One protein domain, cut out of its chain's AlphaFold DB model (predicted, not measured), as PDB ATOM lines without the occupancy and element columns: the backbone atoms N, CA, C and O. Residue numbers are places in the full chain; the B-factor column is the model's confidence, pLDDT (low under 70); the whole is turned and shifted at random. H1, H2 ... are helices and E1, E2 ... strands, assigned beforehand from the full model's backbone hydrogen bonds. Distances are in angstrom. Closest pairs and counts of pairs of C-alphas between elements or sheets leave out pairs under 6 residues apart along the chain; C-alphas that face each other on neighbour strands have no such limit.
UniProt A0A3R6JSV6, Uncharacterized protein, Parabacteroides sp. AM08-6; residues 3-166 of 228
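Overview. This is residues 3 to 166 of the 228 residues of an uncharacterized protein of Parabacteroides sp. AM08-6 (UniProt A0A3R6JSV6). What does the model look like? Three twisted four-stranded sheets, E2 to E5, E6 to E9 and E10 to E13, follow one another face to face like three blades of an open propeller, with E2, E6 and E10 in a row and E5, E9 and E13 spread wider. Residues 4 to 10 stick out beyond the first blade, and H1 only grazes that blade. How much is named? The printed part has 164 residues, under half of them in named elements: E1 to E5, H1, then E6 to E13, mostly strand, each sheet antiparallel in chain order. How large is it? It is compact, with a radius of gyration of the C-alphas of 16.7 A and spans of 45 by 39 by 29 A.

Along the chain. Where does the first sheet lie? After E1, residues 9 to 11 from C-alpha 9 at (240.374, 198.546, 216.485), come E2, 21 to 26, E3, 29 to 36, 21.4 A long, E4, 40 to 47, 21.1 A, and E5, 53 to 56. E4 bends by 53 degrees at residue 43. What follows? H1 is residues 65 to 69, E6 77 to 81, E7 84 to 88, E8 94 to 99 and E9 105 to 110. Where is the last sheet? E10 is 126 to 132, E11 136 to 142, 19.2 A long, E12 149 to 154, and E13 160 to 164, ending at C-alpha 164 (244.498, 157.808, 206.541).

Arrangement. How is each sheet built? Each is a meander, each strand the antiparallel neighbour of the one before, and strongly twisted. N 32 and O 44 of E3 and E4 are 2.8 A apart, N 86 and O 79 of E6 and E7 2.8 A, and N 151 and O 139 of E11 and E12 2.7 A, within hydrogen-bond range. How do the sheets meet? They form a stack of sheets, face to face in turn, with best planes 11 degrees apart for the first and second and 34 degrees for the second and third. The closest C-alphas of E2 and E6 are those of Ala 23 and Val 78, 6.1 A, and of E7 and E10 those of Cys 88 and Tyr 128, 5.8 A. What of E1 and H1? E1 pairs with no named strand; in H1 every O i to N i+4 pair is within hydrogen-bond range.

Size, cuts and confidence. How far does it reach? The two C-alphas farthest apart, of Asp 6 and Glu 117, are 51.3 A apart. Is it continuous? The printed part has no cut, and the one long link is E9 to E10, 15 residues. Where is confidence low? The mean pLDDT of the printed part is 77.0, and 52 residues are under 70, among them 59 to 81 and 114 to 126.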
ATOM      1  N   TYR A   3     242.530 195.591 212.985       90.31
ATOM      2  CA  TYR A   3     243.036 195.789 214.345       90.31
ATOM      3  C   TYR A   3     244.565 195.897 214.301       90.31
ATOM      4  O   TYR A   3     245.176 195.429 213.339       90.31
ATOM      5  N   ASP A   4     245.180 196.536 215.296       90.88
ATOM      6  CA  ASP A   4     246.630 196.411 215.499       90.88
ATOM      7  C   ASP A   4     246.999 195.138 216.268       90.88
ATOM      8  O   ASP A   4     246.141 194.341 216.646       90.88
ATOM      9  N   TYR A   5     248.304 194.957 216.470       89.25
ATOM     10  CA  TYR A   5     248.877 193.816 217.177       89.25
ATOM     11  C   TYR A   5     248.424 193.721 218.643       89.25
ATOM     12  O   TYR A   5     248.331 192.622 219.177       89.25
ATOM     13  N   ASP A   6     248.057 194.848 219.264       95.19
ATOM     14  CA  ASP A   6     247.499 194.891 220.622       95.19
ATOM     15  C   ASP A   6     245.989 194.575 220.644       95.19
ATOM     16  O   ASP A   6     245.338 194.681 221.684       95.19
ATOM     17  N   GLY A   7     245.393 194.257 219.490       93.81
ATOM     18  CA  GLY A   7     243.962 194.010 219.349       93.81
ATOM     19  C   GLY A   7     243.103 195.278 219.352       93.81
ATOM     20  O   GLY A   7     241.877 195.187 219.436       93.81
ATOM     21  N   LYS A   8     243.688 196.477 219.236       95.94
ATOM     22  CA  LYS A   8     242.916 197.727 219.187       95.94
ATOM     23  C   LYS A   8     242.362 197.952 217.792       95.94
ATOM     24  O   LYS A   8     243.082 197.929 216.791       95.94
ATOM     25  N   TYR A   9     241.064 198.231 217.730       95.75
ATOM     26  CA  TYR A   9     240.374 198.546 216.485       95.75
ATOM     27  C   TYR A   9     240.992 199.768 215.789       95.75
ATOM     28  O   TYR A   9     241.246 200.797 216.415       95.75
ATOM     29  N   LYS A  10     241.201 199.662 214.471       90.75
ATOM     30  CA  LYS A  10     241.689 200.756 213.618       90.75
ATOM     31  C   LYS A  10     240.620 201.268 212.671       90.75
ATOM     32  O   LYS A  10     240.373 202.467 212.612       90.75
ATOM     33  N   ARG A  11     240.029 200.372 211.878       87.62
ATOM     34  CA  ARG A  11     239.046 200.734 210.848       87.62
ATOM     35  C   ARG A  11     238.243 199.535 210.367       87.62
ATOM     36  O   ARG A  11     238.650 198.383 210.513       87.62
ATOM     37  N   SER A  12     237.141 199.827 209.693       87.69
ATOM     38  CA  SER A  12     236.374 198.862 208.915       87.69
ATOM     39  C   SER A  12     236.590 199.120 207.430       87.69
ATOM     40  O   SER A  12     236.630 200.267 206.994       87.69
ATOM     41  N   LEU A  13     236.747 198.047 206.660       83.12
ATOM     42  CA  LEU A  13     236.794 198.092 205.204       83.12
ATOM     43  C   LEU A  13     235.485 197.502 204.697       83.12
ATOM     44  O   LEU A  13     235.100 196.412 205.123       83.12
ATOM     45  N   ARG A  14     234.795 198.229 203.821       84.31
ATOM     46  CA  ARG A  14     233.616 197.715 203.126       84.31
ATOM     47  C   ARG A  14     234.091 196.985 201.877       84.31
ATOM     48  O   ARG A  14     234.904 197.543 201.152       84.31
ATOM     49  N   ASN A  15     233.584 195.779 201.635       84.00
ATOM     50  CA  ASN A  15     233.739 195.084 200.359       84.00
ATOM     51  C   ASN A  15     232.443 195.262 199.558       84.00
ATOM     52  O   ASN A  15     231.360 195.155 200.133       84.00
ATOM     53  N   GLU A  16     232.535 195.572 198.265       86.75
ATOM     54  CA  GLU A  16     231.343 195.708 197.411       86.75
ATOM     55  C   GLU A  16     230.689 194.353 197.138       86.75
ATOM     56  O   GLU A  16     229.479 194.269 196.959       86.75
ATOM     57  N   GLN A  17     231.503 193.298 197.107       84.62
ATOM     58  CA  GLN A  17     231.059 191.923 196.933       84.62
ATOM     59  C   GLN A  17     231.022 191.208 198.284       84.62
ATOM     60  O   GLN A  17     231.885 191.433 199.140       84.62
ATOM     61  N   TYR A  18     230.056 190.308 198.460       84.12
ATOM     62  CA  TYR A  18     230.082 189.378 199.583       84.12
ATOM     63  C   TYR A  18     231.360 188.528 199.519       84.12
ATOM     64  O   TYR A  18     231.815 188.137 198.443       84.12
ATOM     65  N   CYS A  19     231.978 188.316 200.676       82.56
ATOM     66  CA  CYS A  19     233.236 187.603 200.826       82.56
ATOM     67  C   CYS A  19     233.251 186.966 202.214       82.56
ATOM     68  O   CYS A  19     233.133 187.680 203.212       82.56
ATOM     69  N   ASP A  20     233.362 185.641 202.268       80.19
ATOM     70  CA  ASP A  20     233.400 184.875 203.515       80.19
ATOM     71  C   ASP A  20     234.839 184.626 203.992       80.19
ATOM     72  O   ASP A  20     235.073 184.433 205.185       80.19
ATOM     73  N   ARG A  21     235.820 184.664 203.078       83.31
ATOM     74  CA  ARG A  21     237.247 184.449 203.363       83.31
ATOM     75  C   ARG A  21     238.105 185.374 202.516       83.31
ATOM     76  O   ARG A  21     237.873 185.519 201.319       83.31
ATOM     77  N   PHE A  22     239.147 185.956 203.098       86.31
ATOM     78  CA  PHE A  22     240.082 186.790 202.349       86.31
ATOM     79  C   PHE A  22     241.510 186.649 202.870       86.31
ATOM     80  O   PHE A  22     241.720 186.355 204.045       86.31
ATOM     81  N   ALA A  23     242.485 186.931 202.009       86.88
ATOM     82  CA  ALA A  23     243.863 187.169 202.417       86.88
ATOM     83  C   ALA A  23     244.380 188.455 201.785       86.88
ATOM     84  O   ALA A  23     244.148 188.738 200.607       86.88
ATOM     85  N   VAL A  24     245.103 189.237 202.579       87.62
ATOM     86  CA  VAL A  24     245.793 190.436 202.103       87.62
ATOM     87  C   VAL A  24     246.953 190.000 201.214       87.62
ATOM     88  O   VAL A  24     247.779 189.194 201.637       87.62
ATOM     89  N   VAL A  25     247.013 190.533 199.995       88.38
ATOM     90  CA  VAL A  25     248.135 190.345 199.065       88.38
ATOM     91  C   VAL A  25     249.245 191.315 199.457       88.38
ATOM     92  O   VAL A  25     250.351 190.903 199.802       88.38
ATOM     93  N   ASN A  26     248.897 192.602 199.483       86.88
ATOM     94  CA  ASN A  26     249.742 193.744 199.819       86.88
ATOM     95  C   ASN A  26     248.863 194.894 200.352       86.88
ATOM     96  O   ASN A  26     247.651 194.733 200.489       86.88
ATOM     97  N   ASP A  27     249.444 196.070 200.595       86.56
ATOM     98  CA  ASP A  27     248.742 197.230 201.174       86.56
ATOM     99  C   ASP A  27     247.527 197.721 200.369       86.56
ATOM    100  O   ASP A  27     246.672 198.437 200.894       86.56
ATOM    101  N   SER A  28     247.436 197.348 199.089       90.56
ATOM    102  CA  SER A  28     246.382 197.796 198.178       90.56
ATOM    103  C   SER A  28     245.383 196.704 197.801       90.56
ATOM    104  O   SER A  28     244.277 197.031 197.368       90.56
ATOM    105  N   LEU A  29     245.738 195.427 197.946       92.31
ATOM    106  CA  LEU A  29     245.006 194.314 197.347       92.31
ATOM    107  C   LEU A  29     244.722 193.194 198.346       92.31
ATOM    108  O   LEU A  29     245.561 192.837 199.172       92.31
ATOM    109  N   ALA A  30     243.559 192.573 198.191       90.88
ATOM    110  CA  ALA A  30     243.213 191.316 198.833       90.88
ATOM    111  C   ALA A  30     242.680 190.313 197.809       90.88
ATOM    112  O   ALA A  30     241.996 190.686 196.857       90.88
ATOM    113  N   VAL A  31     242.965 189.033 198.038       91.00
ATOM    114  CA  VAL A  31     242.201 187.940 197.442       91.00
ATOM    115  C   VAL A  31     240.974 187.719 198.305       91.00
ATOM    116  O   VAL A  31     241.085 187.598 199.522       91.00
ATOM    117  N   CYS A  32     239.818 187.652 197.671       88.50
ATOM    118  CA  CYS A  32     238.537 187.374 198.289       88.50
ATOM    119  C   CYS A  32     237.962 186.085 197.713       88.50
ATOM    120  O   CYS A  32     238.073 185.816 196.516       88.50
ATOM    121  N   CYS A  33     237.322 185.319 198.580       85.06
ATOM    122  CA  CYS A  33     236.557 184.137 198.256       85.06
ATOM    123  C   CYS A  33     235.105 184.359 198.690       85.06
ATOM    124  O   CYS A  33     234.841 184.999 199.707       85.06
ATOM    125  N   THR A  34     234.171 183.837 197.902       80.44
ATOM    126  CA  THR A  34     232.763 183.716 198.277       80.44
ATOM    127  C   THR A  34     232.251 182.340 197.907       80.44
ATOM    128  O   THR A  34     232.599 181.834 196.844       80.44
ATOM    129  N   ASN A  35     231.398 181.787 198.767       73.38
ATOM    130  CA  ASN A  35     230.654 180.545 198.553       73.38
ATOM    131  C   ASN A  35     229.152 180.790 198.689       73.38
ATOM    132  O   ASN A  35     228.411 179.996 199.264       73.38
ATOM    133  N   GLU A  36     228.713 181.954 198.223       71.19
ATOM    134  CA  GLU A  36     227.323 182.360 198.316       71.19
ATOM    135  C   GLU A  36     226.449 181.461 197.411       71.19
ATOM    136  O   GLU A  36     226.711 181.366 196.208       71.19
ATOM    137  N   PRO A  37     225.395 180.815 197.949       64.12
ATOM    138  CA  PRO A  37     224.599 179.826 197.212       64.12
ATOM    139  C   PRO A  37     223.980 180.330 195.900       64.12
ATOM    140  O   PRO A  37     223.715 179.542 195.000       64.12
ATOM    141  N   THR A  38     223.733 181.637 195.790       66.31
ATOM    142  CA  THR A  38     223.056 182.278 194.651       66.31
ATOM    143  C   THR A  38     223.981 182.541 193.460       66.31
ATOM    144  O   THR A  38     223.517 182.617 192.325       66.31
ATOM    145  N   VAL A  39     225.280 182.689 193.713       68.56
ATOM    146  CA  VAL A  39     226.305 183.084 192.727       68.56
ATOM    147  C   VAL A  39     227.419 182.045 192.590       68.56
ATOM    148  O   VAL A  39     228.243 182.146 191.686       68.56
ATOM    149  N   GLY A  40     227.436 181.037 193.463       69.62
ATOM    150  CA  GLY A  40     228.418 179.963 193.460       69.62
ATOM    151  C   GLY A  40     229.798 180.377 193.993       69.62
ATOM    152  O   GLY A  40     230.031 181.540 194.347       69.62
ATOM    153  N   PRO A  41     230.730 179.409 194.069       74.69
ATOM    154  CA  PRO A  41     232.090 179.646 194.533       74.69
ATOM    155  C   PRO A  41     232.861 180.557 193.568       74.69
ATOM    156  O   PRO A  41     232.955 180.271 192.373       74.69
ATOM    157  N   ARG A  42     233.452 181.642 194.083       80.19
ATOM    158  CA  ARG A  42     234.281 182.573 193.297       80.19
ATOM    159  C   ARG A  42     235.511 183.009 194.074       80.19
ATOM    160  O   ARG A  42     235.432 183.270 195.271       80.19
ATOM    161  N   ILE A  43     236.630 183.157 193.362       86.44
ATOM    162  CA  ILE A  43     237.871 183.732 193.888       86.44
ATOM    163  C   ILE A  43     238.250 184.932 193.027       86.44
ATOM    164  O   ILE A  43     238.395 184.807 191.812       86.44
ATOM    165  N   PHE A  44     238.411 186.098 193.647       89.19
ATOM    166  CA  PHE A  44     238.631 187.362 192.949       89.19
ATOM    167  C   PHE A  44     239.588 188.277 193.715       89.19
ATOM    168  O   PHE A  44     239.751 188.158 194.926       89.19
ATOM    169  N   LEU A  45     240.213 189.220 193.011       92.19
ATOM    170  CA  LEU A  45     240.953 190.313 193.637       92.19
ATOM    171  C   LEU A  45     240.019 191.474 193.967       92.19
ATOM    172  O   LEU A  45     239.216 191.895 193.131       92.19
ATOM    173  N   SER A  46     240.190 192.037 195.159       93.44
ATOM    174  CA  SER A  46     239.514 193.243 195.626       93.44
ATOM    175  C   SER A  46     240.525 194.307 196.051       93.44
ATOM    176  O   SER A  46     241.601 194.008 196.573       93.44
ATOM    177  N   SER A  47     240.171 195.569 195.821       92.94
ATOM    178  CA  SER A  47     240.928 196.730 196.286       92.94
ATOM    179  C   SER A  47     240.652 196.987 197.768       92.94
ATOM    180  O   SER A  47     239.514 197.232 198.163       92.94
ATOM    181  N   LEU A  48     241.697 197.042 198.595       89.94
ATOM    182  CA  LEU A  48     241.573 197.402 200.014       89.94
ATOM    183  C   LEU A  48     241.239 198.885 200.231       89.94
ATOM    184  O   LEU A  48     240.832 199.267 201.328       89.94
ATOM    185  N   LYS A  49     241.384 199.730 199.201       89.50
ATOM    186  CA  LYS A  49     241.070 201.164 199.281       89.50
ATOM    187  C   LYS A  49     239.564 201.428 199.319       89.50
ATOM    188  O   LYS A  49     239.123 202.339 200.009       89.50
ATOM    189  N   ASN A  50     238.792 200.681 198.534       89.44
ATOM    190  CA  ASN A  50     237.366 200.947 198.311       89.44
ATOM    191  C   ASN A  50     236.486 199.689 198.249       89.44
ATOM    192  O   ASN A  50     235.283 199.821 198.060       89.44
ATOM    193  N   GLY A  51     237.058 198.492 198.386       89.06
ATOM    194  CA  GLY A  51     236.317 197.233 198.334       89.06
ATOM    195  C   GLY A  51     235.857 196.815 196.945       89.06
ATOM    196  O   GLY A  51     235.057 195.887 196.831       89.06
ATOM    197  N   LYS A  52     236.303 197.510 195.894       93.88
ATOM    198  CA  LYS A  52     235.883 197.217 194.528       93.88
ATOM    199  C   LYS A  52     236.547 195.936 194.033       93.88
ATOM    200  O   LYS A  52     237.775 195.815 194.086       93.88
ATOM    201  N   LYS A  53     235.743 195.027 193.472       92.88
ATOM    202  CA  LYS A  53     236.240 193.864 192.722       92.88
ATOM    203  C   LYS A  53     237.011 194.340 191.488       92.88
ATOM    204  O   LYS A  53     236.502 195.131 190.695       92.88
ATOM    205  N   LEU A  54     238.232 193.839 191.327       93.00
ATOM    206  CA  LEU A  54     239.134 194.205 190.235       93.00
ATOM    207  C   LEU A  54     239.114 193.177 189.105       93.00
ATOM    208  O   LEU A  54     238.933 193.549 187.950       93.00
ATOM    209  N   LYS A  55     239.290 191.893 189.433       91.19
ATOM    210  CA  LYS A  55     239.236 190.781 188.475       91.19
ATOM    211  C   LYS A  55     238.894 189.473 189.173       91.19
ATOM    212  O   LYS A  55     239.257 189.294 190.335       91.19
ATOM    213  N   ASP A  56     238.243 188.563 188.461       88.62
ATOM    214  CA  ASP A  56     238.185 187.158 188.867       88.62
ATOM    215  C   ASP A  56     239.562 186.514 188.670       88.62
ATOM    216  O   ASP A  56     240.265 186.811 187.702       88.62
ATOM    217  N   LEU A  57     239.974 185.684 189.627       88.44
ATOM    218  CA  LEU A  57     241.230 184.933 189.563       88.44
ATOM    219  C   LEU A  57     241.032 183.547 188.958       88.44
ATOM    220  O   LEU A  57     241.943 183.031 188.321       88.44
ATOM    221  N   LEU A  58     239.850 182.966 189.141       81.06
ATOM    222  CA  LEU A  58     239.462 181.679 188.577       81.06
ATOM    223  C   LEU A  58     238.119 181.822 187.855       81.06
ATOM    224  O   LEU A  58     237.305 182.656 188.261       81.06
ATOM    225  N   PRO A  59     237.872 181.029 186.798       69.50
ATOM    226  CA  PRO A  59     236.611 181.077 186.075       69.50
ATOM    227  C   PRO A  59     235.440 180.705 186.987       69.50
ATOM    228  O   PRO A  59     235.520 179.773 187.796       69.50
ATOM    229  N   GLU A  60     234.332 181.420 186.812       65.94
ATOM    230  CA  GLU A  60     233.061 181.073 187.434       65.94
ATOM    231  C   GLU A  60     232.561 179.746 186.853       65.94
ATOM    232  O   GLU A  60     232.543 179.544 185.635       65.94
ATOM    233  N   ARG A  61     232.141 178.830 187.724       61.69
ATOM    234  CA  ARG A  61     231.360 177.661 187.324       61.69
ATOM    235  C   ARG A  61     230.151 177.561 188.230       61.69
ATOM    236  O   ARG A  61     230.282 177.637 189.450       61.69
ATOM    237  N   LYS A  62     228.988 177.347 187.618       58.78
ATOM    238  CA  LYS A  62     227.781 176.982 188.353       58.78
ATOM    239  C   LYS A  62     228.019 175.621 188.997       58.78
ATOM    240  O   LYS A  62     228.402 174.669 188.322       58.78
ATOM    241  N   VAL A  63     227.830 175.566 190.306       60.34
ATOM    242  CA  VAL A  63     227.839 174.335 191.092       60.34
ATOM    243  C   VAL A  63     226.420 174.151 191.609       60.34
ATOM    244  O   VAL A  63     225.804 175.132 192.028       60.34
ATOM    245  N   ASP A  64     225.884 172.932 191.556       58.84
ATOM    246  CA  ASP A  64     224.577 172.645 192.149       58.84
ATOM    247  C   ASP A  64     224.593 172.969 193.655       58.84
ATOM    248  O   ASP A  64     225.477 172.544 194.402       58.84
ATOM    249  N   SER A  65     223.592 173.730 194.093       55.72
ATOM    250  CA  SER A  65     223.298 174.080 195.484       55.72
ATOM    251  C   SER A  65     223.298 172.893 196.465       55.72
ATOM    252  O   SER A  65     223.694 173.062 197.619       55.72
ATOM    253  N   HIS A  66     222.939 171.682 196.021       52.50
ATOM    254  CA  HIS A  66     223.011 170.476 196.860       52.50
ATOM    255  C   HIS A  66     224.459 170.075 197.178       52.50
ATOM    256  O   HIS A  66     224.765 169.692 198.308       52.50
ATOM    257  N   ASN A  67     225.378 170.266 196.227       51.53
ATOM    258  CA  ASN A  67     226.815 170.060 196.427       51.53
ATOM    259  C   ASN A  67     227.453 171.188 197.264       51.53
ATOM    260  O   ASN A  67     228.507 170.983 197.872       51.53
ATOM    261  N   LEU A  68     226.802 172.361 197.329       49.12
ATOM    262  CA  LEU A  68     227.222 173.520 198.127       49.12
ATOM    263  C   LEU A  68     227.053 173.314 199.645       49.12
ATOM    264  O   LEU A  68     227.861 173.807 200.424       49.12
ATOM    265  N   MET A  69     226.038 172.579 200.102       39.91
ATOM    266  CA  MET A  69     225.781 172.422 201.545       39.91
ATOM    267  C   MET A  69     226.642 171.356 202.236       39.91
ATOM    268  O   MET A  69     226.945 171.492 203.419       39.91
ATOM    269  N   VAL A  70     227.063 170.310 201.521       44.41
ATOM    270  CA  VAL A  70     227.819 169.186 202.114       44.41
ATOM    271  C   VAL A  70     229.287 169.553 202.389       44.41
ATOM    272  O   VAL A  70     229.957 168.911 203.189       44.41
ATOM    273  N   ASN A  71     229.785 170.637 201.784       48.47
ATOM    274  CA  ASN A  71     231.211 170.954 201.717       48.47
ATOM    275  C   ASN A  71     231.585 172.314 202.329       48.47
ATOM    276  O   ASN A  71     232.612 172.874 201.956       48.47
ATOM    277  N   ILE A  72     230.794 172.885 203.252       43.75
ATOM    278  CA  ILE A  72     230.979 174.282 203.727       43.75
ATOM    279  C   ILE A  72     232.411 174.537 204.257       43.75
ATOM    280  O   ILE A  72     232.965 175.623 204.077       43.75
ATOM    281  N   GLY A  73     233.082 173.509 204.789       46.19
ATOM    282  CA  GLY A  73     234.495 173.565 205.179       46.19
ATOM    283  C   GLY A  73     235.515 173.541 204.025       46.19
ATOM    284  O   GLY A  73     236.627 174.025 204.197       46.19
ATOM    285  N   LEU A  74     235.175 173.040 202.841       50.25
ATOM    286  CA  LEU A  74     236.104 172.666 201.760       50.25
ATOM    287  C   LEU A  74     236.011 173.551 200.512       50.25
ATOM    288  O   LEU A  74     236.728 173.338 199.536       50.25
ATOM    289  N   PHE A  75     235.136 174.555 200.526       58.06
ATOM    290  CA  PHE A  75     235.068 175.532 199.445       58.06
ATOM    291  C   PHE A  75     236.287 176.437 199.379       58.06
ATOM    292  O   PHE A  75     237.176 176.337 200.223       58.06
ATOM    293  N   ALA A  76     236.292 177.339 198.394       56.94
ATOM    294  CA  ALA A  76     237.430 178.151 198.048       56.94
ATOM    295  C   ALA A  76     238.184 178.678 199.280       56.94
ATOM    296  O   ALA A  76     237.618 179.237 200.226       56.94
ATOM    297  N   ARG A  77     239.476 178.363 199.332       66.12
ATOM    298  CA  ARG A  77     240.353 178.680 200.462       66.12
ATOM    299  C   ARG A  77     241.455 179.587 199.968       66.12
ATOM    300  O   ARG A  77     241.884 179.495 198.821       66.12
ATOM    301  N   VAL A  78     241.865 180.473 200.861       61.06
ATOM    302  CA  VAL A  78     242.905 181.455 200.620       61.06
ATOM    303  C   VAL A  78     243.867 181.334 201.792       61.06
ATOM    304  O   VAL A  78     243.536 181.748 202.900       61.06
ATOM    305  N   GLU A  79     245.022 180.723 201.561       66.69
ATOM    306  CA  GLU A  79     246.029 180.491 202.601       66.69
ATOM    307  C   GLU A  79     247.326 181.207 202.242       66.69
ATOM    308  O   GLU A  79     247.825 181.084 201.125       66.69
ATOM    309  N   ARG A  80     247.871 181.996 203.170       67.38
ATOM    310  CA  ARG A  80     249.120 182.724 202.936       67.38
ATOM    311  C   ARG A  80     250.306 181.849 203.330       67.38
ATOM    312  O   ARG A  80     250.425 181.490 204.494       67.38
ATOM    313  N   SER A  81     251.203 181.601 202.379       65.81
ATOM    314  CA  SER A  81     252.469 180.891 202.580       65.81
ATOM    315  C   SER A  81     253.610 181.709 201.976       65.81
ATOM    316  O   SER A  81     253.688 181.876 200.758       65.81
ATOM    317  N   LYS A  82     254.489 182.254 202.826       70.38
ATOM    318  CA  LYS A  82     255.616 183.119 202.419       70.38
ATOM    319  C   LYS A  82     255.127 184.263 201.490       70.38
ATOM    320  O   LYS A  82     254.233 185.025 201.869       70.38
ATOM    321  N   ASP A  83     255.670 184.352 200.274       79.19
ATOM    322  CA  ASP A  83     255.309 185.333 199.231       79.19
ATOM    323  C   ASP A  83     254.177 184.857 198.304       79.19
ATOM    324  O   ASP A  83     254.060 185.277 197.148       79.19
ATOM    325  N   ARG A  84     253.352 183.920 198.774       85.06
ATOM    326  CA  ARG A  84     252.300 183.296 197.972       85.06
ATOM    327  C   ARG A  84     250.993 183.216 198.736       85.06
ATOM    328  O   ARG A  84     250.953 183.146 199.965       85.06
ATOM    329  N   ILE A  85     249.910 183.199 197.976       88.00
ATOM    330  CA  ILE A  85     248.577 182.881 198.468       88.00
ATOM    331  C   ILE A  85     248.077 181.659 197.705       88.00
ATOM    332  O   ILE A  85     247.910 181.714 196.489       88.00
ATOM    333  N   VAL A  86     247.848 180.557 198.410       86.38
ATOM    334  CA  VAL A  86     247.313 179.322 197.841       86.38
ATOM    335  C   VAL A  86     245.804 179.446 197.682       86.38
ATOM    336  O   VAL A  86     245.108 179.865 198.608       86.38
ATOM    337  N   LEU A  87     245.323 179.081 196.496       85.69
ATOM    338  CA  LEU A  87     243.926 179.099 196.093       85.69
ATOM    339  C   LEU A  87     243.479 177.669 195.782       85.69
ATOM    340  O   LEU A  87     243.868 177.088 194.766       85.69
ATOM    341  N   CYS A  88     242.632 177.113 196.641       81.31
ATOM    342  CA  CYS A  88     241.875 175.893 196.346       81.31
ATOM    343  C   CYS A  88     240.488 176.315 195.868       81.31
ATOM    344  O   CYS A  88     239.934 177.247 196.440       81.31
ATOM    345  N   SER A  89     239.915 175.667 194.852       76.19
ATOM    346  CA  SER A  89     238.556 175.965 194.381       76.19
ATOM    347  C   SER A  89     237.818 174.690 194.017       76.19
ATOM    348  O   SER A  89     238.353 173.855 193.300       76.19
ATOM    349  N   ALA A  90     236.545 174.599 194.404       69.56
ATOM    350  CA  ALA A  90     235.664 173.505 193.997       69.56
ATOM    351  C   ALA A  90     235.371 173.472 192.484       69.56
ATOM    352  O   ALA A  90     234.805 172.515 191.965       69.56
ATOM    353  N   THR A  91     235.736 174.534 191.764       69.81
ATOM    354  CA  THR A  91     235.537 174.645 190.314       69.81
ATOM    355  C   THR A  91     236.725 174.137 189.500       69.81
ATOM    356  O   THR A  91     236.647 174.132 188.266       69.81
ATOM    357  N   SER A  92     237.810 173.715 190.162       75.75
ATOM    358  CA  SER A  92     239.066 173.335 189.524       75.75
ATOM    359  C   SER A  92     239.699 172.097 190.154       75.75
ATOM    360  O   SER A  92     239.725 171.944 191.368       75.75
ATOM    361  N   ASP A  93     240.318 171.284 189.304       78.06
ATOM    362  CA  ASP A  93     241.153 170.140 189.701       78.06
ATOM    363  C   ASP A  93     242.580 170.577 190.050       78.06
ATOM    364  O   ASP A  93     243.474 169.762 190.273       78.06
ATOM    365  N   THR A  94     242.825 171.885 190.011       84.62
ATOM    366  CA  THR A  94     244.123 172.498 190.228       84.62
ATOM    367  C   THR A  94     244.072 173.374 191.467       84.62
ATOM    368  O   THR A  94     243.229 174.262 191.598       84.62
ATOM    369  N   ILE A  95     245.025 173.147 192.362       87.38
ATOM    370  CA  ILE A  95     245.380 174.093 193.412       87.38
ATOM    371  C   ILE A  95     246.343 175.092 192.785       87.38
ATOM    372  O   ILE A  95     247.355 174.693 192.203       87.38
ATOM    373  N   PHE A  96     246.045 176.380 192.905       88.88
ATOM    374  CA  PHE A  96     246.880 177.449 192.366       88.88
ATOM    375  C   PHE A  96     247.624 178.184 193.476       88.88
ATOM    376  O   PHE A  96     247.195 178.194 194.628       88.88
ATOM    377  N   ALA A  97     248.714 178.853 193.123       90.06
ATOM    378  CA  ALA A  97     249.391 179.816 193.976       90.06
ATOM    379  C   ALA A  97     249.429 181.176 193.273       90.06
ATOM    380  O   ALA A  97     249.871 181.288 192.133       90.06
ATOM    381  N   LEU A  98     248.960 182.214 193.958       90.50
ATOM    382  CA  LEU A  98     249.105 183.600 193.540       90.50
ATOM    383  C   LEU A  98     250.406 184.156 194.119       90.50
ATOM    384  O   LEU A  98     250.567 184.196 195.341       90.50
ATOM    385  N   ASN A  99     251.306 184.625 193.262       89.31
ATOM    386  CA  ASN A  99     252.492 185.360 193.684       89.31
ATOM    387  C   ASN A  99     252.076 186.744 194.218       89.31
ATOM    388  O   ASN A  99     251.419 187.511 193.513       89.31
ATOM    389  N   THR A 100     252.430 187.084 195.461       86.81
ATOM    390  CA  THR A 100     251.982 188.345 196.081       86.81
ATOM    391  C   THR A 100     252.703 189.586 195.553       86.81
ATOM    392  O   THR A 100     252.204 190.700 195.736       86.81
ATOM    393  N   GLN A 101     253.837 189.407 194.872       87.06
ATOM    394  CA  GLN A 101     254.620 190.478 194.259       87.06
ATOM    395  C   GLN A 101     254.153 190.758 192.827       87.06
ATOM    396  O   GLN A 101     253.891 191.908 192.484       87.06
ATOM    397  N   THR A 102     254.000 189.717 192.001       89.00
ATOM    398  CA  THR A 102     253.619 189.867 190.582       89.00
ATOM    399  C   THR A 102     252.108 189.815 190.350       89.00
ATOM    400  O   THR A 102     251.626 190.261 189.310       89.00
ATOM    401  N   CYS A 103     251.331 189.311 191.317       86.12
ATOM    402  CA  CYS A 103     249.898 189.019 191.170       86.12
ATOM    403  C   CYS A 103     249.581 188.063 190.001       86.12
ATOM    404  O   CYS A 103     248.465 188.080 189.461       86.12
ATOM    405  N   GLU A 104     250.557 187.236 189.623       89.88
ATOM    406  CA  GLU A 104     250.415 186.163 188.646       89.88
ATOM    407  C   GLU A 104     249.995 184.869 189.337       89.88
ATOM    408  O   GLU A 104     250.379 184.591 190.478       89.88
ATOM    409  N   LEU A 105     249.155 184.107 188.642       89.88
ATOM    410  CA  LEU A 105     248.593 182.861 189.131       89.88
ATOM    411  C   LEU A 105     249.307 181.684 188.469       89.88
ATOM    412  O   LEU A 105     249.321 181.584 187.245       89.88
ATOM    413  N   GLU A 106     249.840 180.777 189.280       91.56
ATOM    414  CA  GLU A 106     250.572 179.598 188.819       91.56
ATOM    415  C   GLU A 106     249.879 178.313 189.296       91.56
ATOM    416  O   GLU A 106     249.437 178.250 190.450       91.56
ATOM    417  N   PRO A 107     249.773 177.266 188.457       91.50
ATOM    418  CA  PRO A 107     249.321 175.959 188.918       91.50
ATOM    419  C   PRO A 107     250.349 175.369 189.895       91.50
ATOM    420  O   PRO A 107     251.547 175.346 189.613       91.50
ATOM    421  N   ARG A 108     249.886 174.884 191.050       89.75
ATOM    422  CA  ARG A 108     250.742 174.311 192.101       89.75
ATOM    423  C   ARG A 108     250.638 172.792 192.169       89.75
ATOM    424  O   ARG A 108     251.661 172.118 192.145       89.75
ATOM    425  N   TYR A 109     249.415 172.276 192.240       89.12
ATOM    426  CA  TYR A 109     249.119 170.844 192.241       89.12
ATOM    427  C   TYR A 109     247.932 170.586 191.329       89.12
ATOM    428  O   TYR A 109     246.966 171.342 191.367       89.12
ATOM    429  N   VAL A 110     247.999 169.525 190.530       87.69
ATOM    430  CA  VAL A 110     246.934 169.132 189.601       87.69
ATOM    431  C   VAL A 110     246.513 167.710 189.940       87.69
ATOM    432  O   VAL A 110     247.344 166.803 189.925       87.69
ATOM    433  N   GLN A 111     245.235 167.514 190.253       81.25
ATOM    434  CA  GLN A 111     244.655 166.188 190.433       81.25
ATOM    435  C   GLN A 111     244.554 165.487 189.070       81.25
ATOM    436  O   GLN A 111     244.057 166.064 188.104       81.25
ATOM    437  N   GLN A 112     245.033 164.241 188.996       78.06
ATOM    438  CA  GLN A 112     244.904 163.382 187.818       78.06
ATOM    439  C   GLN A 112     244.198 162.059 188.175       78.06
ATOM    440  O   GLN A 112     244.506 161.496 189.229       78.06
ATOM    441  N   PRO A 113     243.304 161.531 187.308       70.00
ATOM    442  CA  PRO A 113     242.843 162.133 186.050       70.00
ATOM    443  C   PRO A 113     242.068 163.440 186.283       70.00
ATOM    444  O   PRO A 113     241.546 163.670 187.371       70.00
ATOM    445  N   LEU A 114     242.054 164.319 185.275       64.56
ATOM    446  CA  LEU A 114     241.277 165.561 185.336       64.56
ATOM    447  C   LEU A 114     239.786 165.205 185.422       64.56
ATOM    448  O   LEU A 114     239.329 164.319 184.702       64.56
ATOM    449  N   ASN A 115     239.002 165.939 186.211       58.28
ATOM    450  CA  ASN A 115     237.563 165.708 186.399       58.28
ATOM    451  C   ASN A 115     236.720 166.098 185.165       58.28
ATOM    452  O   ASN A 115     235.514 166.322 185.272       58.28
ATOM    453  N   ALA A 116     237.333 166.203 183.983       52.53
ATOM    454  CA  ALA A 116     236.664 166.551 182.735       52.53
ATOM    455  C   ALA A 116     235.664 165.478 182.259       52.53
ATOM    456  O   ALA A 116     234.832 165.779 181.407       52.53
ATOM    457  N   GLU A 117     235.721 164.259 182.810       50.16
ATOM    458  CA  GLU A 117     234.854 163.129 182.434       50.16
ATOM    459  C   GLU A 117     233.654 162.904 183.372       50.16
ATOM    460  O   GLU A 117     232.819 162.040 183.111       50.16
ATOM    461  N   LEU A 118     233.531 163.670 184.458       50.78
ATOM    462  CA  LEU A 118     232.411 163.541 185.390       50.78
ATOM    463  C   LEU A 118     231.226 164.390 184.905       50.78
ATOM    464  O   LEU A 118     231.396 165.567 184.578       50.78
ATOM    465  N   SER A 119     230.030 163.787 184.839       51.78
ATOM    466  CA  SER A 119     228.789 164.455 184.417       51.78
ATOM    467  C   SER A 119     228.540 165.744 185.211       51.78
ATOM    468  O   SER A 119     229.040 165.906 186.326       51.78
ATOM    469  N   GLU A 120     227.751 166.675 184.662       54.59
ATOM    470  CA  GLU A 120     227.392 167.921 185.368       54.59
ATOM    471  C   GLU A 120     226.768 167.660 186.755       54.59
ATOM    472  O   GLU A 120     226.947 168.475 187.659       54.59
ATOM    473  N   ASP A 121     226.152 166.487 186.928       49.41
ATOM    474  CA  ASP A 121     225.483 166.029 188.150       49.41
ATOM    475  C   ASP A 121     226.395 165.280 189.142       49.41
ATOM    476  O   ASP A 121     225.978 164.965 190.258       49.41
ATOM    477  N   ALA A 122     227.634 164.951 188.766       53.25
ATOM    478  CA  ALA A 122     228.538 164.217 189.643       53.25
ATOM    479  C   ALA A 122     229.106 165.127 190.741       53.25
ATOM    480  O   ALA A 122     229.541 166.255 190.488       53.25
ATOM    481  N   VAL A 123     229.166 164.606 191.970       53.00
ATOM    482  CA  VAL A 123     229.915 165.240 193.056       53.00
ATOM    483  C   VAL A 123     231.374 165.363 192.621       53.00
ATOM    484  O   VAL A 123     232.066 164.362 192.441       53.00
ATOM    485  N   LYS A 124     231.849 166.598 192.461       60.91
ATOM    486  CA  LYS A 124     233.236 166.869 192.081       60.91
ATOM    487  C   LYS A 124     234.119 166.835 193.315       60.91
ATOM    488  O   LYS A 124     233.857 167.538 194.292       60.91
ATOM    489  N   THR A 125     235.171 166.030 193.250       63.09
ATOM    490  CA  THR A 125     236.197 165.976 194.286       63.09
ATOM    491  C   THR A 125     236.996 167.269 194.254       63.09
ATOM    492  O   THR A 125     237.504 167.655 193.199       63.09
ATOM    493  N   VAL A 126     237.125 167.941 195.390       69.69
ATOM    494  CA  VAL A 126     237.877 169.196 195.474       69.69
ATOM    495  C   VAL A 126     239.243 168.908 196.086       69.69
ATOM    496  O   VAL A 126     239.285 168.479 197.244       69.69
ATOM    497  N   PRO A 127     240.358 169.128 195.364       78.06
ATOM    498  CA  PRO A 127     241.672 169.054 195.977       78.06
ATOM    499  C   PRO A 127     241.867 170.261 196.906       78.06
ATOM    500  O   PRO A 127     241.779 171.424 196.501       78.06
ATOM    501  N   TYR A 128     242.147 169.973 198.170       79.44
ATOM    502  CA  TYR A 128     242.359 170.938 199.240       79.44
ATOM    503  C   TYR A 128     243.764 170.774 199.818       79.44
ATOM    504  O   TYR A 128     244.108 169.704 200.314       79.44
ATOM    505  N   LEU A 129     244.574 171.834 199.786       81.44
ATOM    506  CA  LEU A 129     245.853 171.849 200.492       81.44
ATOM    507  C   LEU A 129     245.581 172.041 201.991       81.44
ATOM    508  O   LEU A 129     245.134 173.109 202.390       81.44
ATOM    509  N   GLN A 130     245.835 171.018 202.808       78.81
ATOM    510  CA  GLN A 130     245.733 171.121 204.270       78.81
ATOM    511  C   GLN A 130     246.917 171.894 204.856       78.81
ATOM    512  O   GLN A 130     246.748 172.707 205.758       78.81
ATOM    513  N   PHE A 131     248.113 171.602 204.344       78.44
ATOM    514  CA  PHE A 131     249.344 172.308 204.663       78.44
ATOM    515  C   PHE A 131     250.387 172.062 203.572       78.44
ATOM    516  O   PHE A 131     250.388 171.025 202.900       78.44
ATOM    517  N   GLU A 132     251.332 172.988 203.451       81.06
ATOM    518  CA  GLU A 132     252.568 172.799 202.700       81.06
ATOM    519  C   GLU A 132     253.760 173.223 203.559       81.06
ATOM    520  O   GLU A 132     253.780 174.300 204.151       81.06
ATOM    521  N   THR A 133     254.770 172.364 203.595       78.88
ATOM    522  CA  THR A 133     256.084 172.609 204.179       78.88
ATOM    523  C   THR A 133     257.137 172.545 203.072       78.88
ATOM    524  O   THR A 133     256.840 172.272 201.900       78.88
ATOM    525  N   ASP A 134     258.400 172.791 203.409       78.56
ATOM    526  CA  ASP A 134     259.479 172.675 202.427       78.56
ATOM    527  C   ASP A 134     259.640 171.226 201.928       78.56
ATOM    528  O   ASP A 134     259.831 171.020 200.728       78.56
ATOM    529  N   LYS A 135     259.446 170.229 202.804       82.50
ATOM    530  CA  LYS A 135     259.560 168.801 202.463       82.50
ATOM    531  C   LYS A 135     258.258 168.127 202.048       82.50
ATOM    532  O   LYS A 135     258.291 167.207 201.234       82.50
ATOM    533  N   TYR A 136     257.120 168.549 202.592       84.75
ATOM    534  CA  TYR A 136     255.858 167.830 202.436       84.75
ATOM    535  C   TYR A 136     254.719 168.737 201.993       84.75
ATOM    536  O   TYR A 136     254.687 169.921 202.309       84.75
ATOM    537  N   ALA A 137     253.742 168.171 201.298       87.00
ATOM    538  CA  ALA A 137     252.437 168.793 201.124       87.00
ATOM    539  C   ALA A 137     251.348 167.770 201.415       87.00
ATOM    540  O   ALA A 137     251.443 166.627 200.976       87.00
ATOM    541  N   SER A 138     250.329 168.177 202.159       84.12
ATOM    542  CA  SER A 138     249.183 167.329 202.467       84.12
ATOM    543  C   SER A 138     247.973 167.830 201.705       84.12
ATOM    544  O   SER A 138     247.506 168.946 201.935       84.12
ATOM    545  N   ILE A 139     247.485 167.011 200.780       83.75
ATOM    546  CA  ILE A 139     246.317 167.315 199.964       83.75
ATOM    547  C   ILE A 139     245.185 166.379 200.352       83.75
ATOM    548  O   ILE A 139     245.275 165.162 200.207       83.75
ATOM    549  N   LEU A 140     244.088 166.955 200.808       79.56
ATOM    550  CA  LEU A 140     242.832 166.253 200.961       79.56
ATOM    551  C   LEU A 140     242.090 166.278 199.624       79.56
ATOM    552  O   LEU A 140     241.917 167.341 199.037       79.56
ATOM    553  N   ILE A 141     241.643 165.120 199.151       76.44
ATOM    554  CA  ILE A 141     240.728 165.023 198.011       76.44
ATOM    555  C   ILE A 141     239.406 164.538 198.585       76.44
ATOM    556  O   ILE A 141     239.325 163.429 199.111       76.44
ATOM    557  N   SER A 142     238.397 165.402 198.570       65.38
ATOM    558  CA  SER A 142     237.105 165.093 199.177       65.38
ATOM    559  C   SER A 142     236.222 164.306 198.214       65.38
ATOM    560  O   SER A 142     235.507 164.896 197.408       65.38
ATOM    561  N   ASP A 143     236.259 162.979 198.317       56.09
ATOM    562  CA  ASP A 143     235.204 162.106 197.787       56.09
ATOM    563  C   ASP A 143     233.923 162.264 198.639       56.09
ATOM    564  O   ASP A 143     233.983 162.691 199.791       56.09
ATOM    565  N   ILE A 144     232.739 161.948 198.103       52.78
ATOM    566  CA  ILE A 144     231.519 161.813 198.919       52.78
ATOM    567  C   ILE A 144     231.091 160.341 198.907       52.78
ATOM    568  O   ILE A 144     230.877 159.795 197.824       52.78
ATOM    569  N   PRO A 145     230.932 159.701 200.085       55.75
ATOM    570  CA  PRO A 145     231.108 160.249 201.440       55.75
ATOM    571  C   PRO A 145     232.568 160.615 201.760       55.75
ATOM    572  O   PRO A 145     233.485 159.983 201.238       55.75
ATOM    573  N   PHE A 146     232.756 161.632 202.614       57.72
ATOM    574  CA  PHE A 146     234.061 162.222 202.945       57.72
ATOM    575  C   PHE A 146     235.098 161.132 203.276       57.72
ATOM    576  O   PHE A 146     234.926 160.414 204.269       57.72
ATOM    577  N   PRO A 147     236.158 160.952 202.465       59.12
ATOM    578  CA  PRO A 147     237.076 159.851 202.653       59.12
ATOM    579  C   PRO A 147     237.968 160.149 203.857       59.12
ATOM    580  O   PRO A 147     238.465 161.266 204.006       59.12
ATOM    581  N   PRO A 148     238.281 159.143 204.689       62.19
ATOM    582  CA  PRO A 148     239.221 159.299 205.786       62.19
ATOM    583  C   PRO A 148     240.659 159.268 205.258       62.19
ATOM    584  O   PRO A 148     241.512 158.672 205.897       62.19
ATOM    585  N   PHE A 149     240.951 159.797 204.067       72.50
ATOM    586  CA  PHE A 149     242.271 159.716 203.446       72.50
ATOM    587  C   PHE A 149     242.726 161.065 202.910       72.50
ATOM    588  O   PHE A 149     241.936 161.856 202.407       72.50
ATOM    589  N   ARG A 150     244.036 161.273 202.959       79.19
ATOM    590  CA  ARG A 150     244.757 162.392 202.361       79.19
ATOM    591  C   ARG A 150     245.932 161.874 201.544       79.19
ATOM    592  O   ARG A 150     246.386 160.742 201.719       79.19
ATOM    593  N   TYR A 151     246.461 162.729 200.693       84.81
ATOM    594  CA  TYR A 151     247.618 162.476 199.857       84.81
ATOM    595  C   TYR A 151     248.781 163.306 200.385       84.81
ATOM    596  O   TYR A 151     248.797 164.528 200.255       84.81
ATOM    597  N   LEU A 152     249.745 162.632 201.008       86.88
ATOM    598  CA  LEU A 152     250.982 163.237 201.475       86.88
ATOM    599  C   LEU A 152     252.026 163.144 200.361       86.88
ATOM    600  O   LEU A 152     252.454 162.055 199.984       86.88
ATOM    601  N   ILE A 153     252.423 164.292 199.835       89.88
ATOM    602  CA  ILE A 153     253.445 164.429 198.803       89.88
ATOM    603  C   ILE A 153     254.778 164.683 199.493       89.88
ATOM    604  O   ILE A 153     254.922 165.683 200.194       89.88
ATOM    605  N   ASN A 154     255.758 163.814 199.268       89.19
ATOM    606  CA  ASN A 154     257.152 164.077 199.595       89.19
ATOM    607  C   ASN A 154     257.797 164.835 198.422       89.19
ATOM    608  O   ASN A 154     257.913 164.315 197.313       89.19
ATOM    609  N   LYS A 155     258.208 166.080 198.667       88.62
ATOM    610  CA  LYS A 155     258.763 166.994 197.659       88.62
ATOM    611  C   LYS A 155     260.227 166.703 197.329       88.62
ATOM    612  O   LYS A 155     260.686 167.130 196.275       88.62
ATOM    613  N   GLU A 156     260.947 165.983 198.190       87.75
ATOM    614  CA  GLU A 156     262.348 165.616 197.956       87.75
ATOM    615  C   GLU A 156     262.471 164.528 196.883       87.75
ATOM    616  O   GLU A 156     263.359 164.592 196.037       87.75
ATOM    617  N   ASN A 157     261.572 163.538 196.894       89.94
ATOM    618  CA  ASN A 157     261.632 162.388 195.982       89.94
ATOM    619  C   ASN A 157     260.411 162.245 195.053       89.94
ATOM    620  O   ASN A 157     260.364 161.320 194.246       89.94
ATOM    621  N   GLY A 158     259.422 163.134 195.166       88.12
ATOM    622  CA  GLY A 158     258.211 163.136 194.342       88.12
ATOM    623  C   GLY A 158     257.208 162.025 194.667       88.12
ATOM    624  O   GLY A 158     256.254 161.835 193.914       88.12
ATOM    625  N   THR A 159     257.396 161.273 195.756       92.38
ATOM    626  CA  THR A 159     256.472 160.190 196.125       92.38
ATOM    627  C   THR A 159     255.167 160.738 196.694       92.38
ATOM    628  O   THR A 159     255.153 161.716 197.441       92.38
ATOM    629  N   ILE A 160     254.055 160.086 196.346       90.75
ATOM    630  CA  ILE A 160     252.719 160.416 196.845       90.75
ATOM    631  C   ILE A 160     252.219 159.235 197.668       90.75
ATOM    632  O   ILE A 160     252.058 158.127 197.155       90.75
ATOM    633  N   LEU A 161     251.963 159.475 198.949       86.31
ATOM    634  CA  LEU A 161     251.457 158.486 199.887       86.31
ATOM    635  C   LEU A 161     249.995 158.780 200.201       86.31
ATOM    636  O   LEU A 161     249.662 159.836 200.736       86.31
ATOM    637  N   ARG A 162     249.112 157.820 199.926       84.12
ATOM    638  CA  ARG A 162     247.734 157.869 200.416       84.12
ATOM    639  C   ARG A 162     247.729 157.439 201.880       84.12
ATOM    640  O   ARG A 162     247.959 156.273 202.187       84.12
ATOM    641  N   THR A 163     247.494 158.384 202.780       74.31
ATOM    642  CA  THR A 163     247.513 158.173 204.232       74.31
ATOM    643  C   THR A 163     246.118 158.358 204.799       74.31
ATOM    644  O   THR A 163     245.324 159.125 204.257       74.31
ATOM    645  N   ARG A 164     245.778 157.622 205.858       68.88
ATOM    646  CA  ARG A 164     244.498 157.808 206.541       68.88
ATOM    647  C   ARG A 164     244.551 159.123 207.331       68.88
ATOM    648  O   ARG A 164     245.553 159.387 207.988       68.88
ATOM    649  N   LEU A 165     243.488 159.918 207.271       66.25
ATOM    650  CA  LEU A 165     243.130 160.956 208.240       66.25
ATOM    651  C   LEU A 165     242.714 160.252 209.537       66.25
ATOM    652  O   LEU A 165     241.536 160.150 209.859       66.25
ATOM    653  N   ALA A 166     243.679 159.613 210.175       57.19
ATOM    654  CA  ALA A 166     243.535 158.951 211.453       57.19
ATOM    655  C   ALA A 166     244.897 159.027 212.129       57.19
ATOM    656  O   ALA A 166     245.921 158.768 211.485       57.19
TER     657      ALA A 166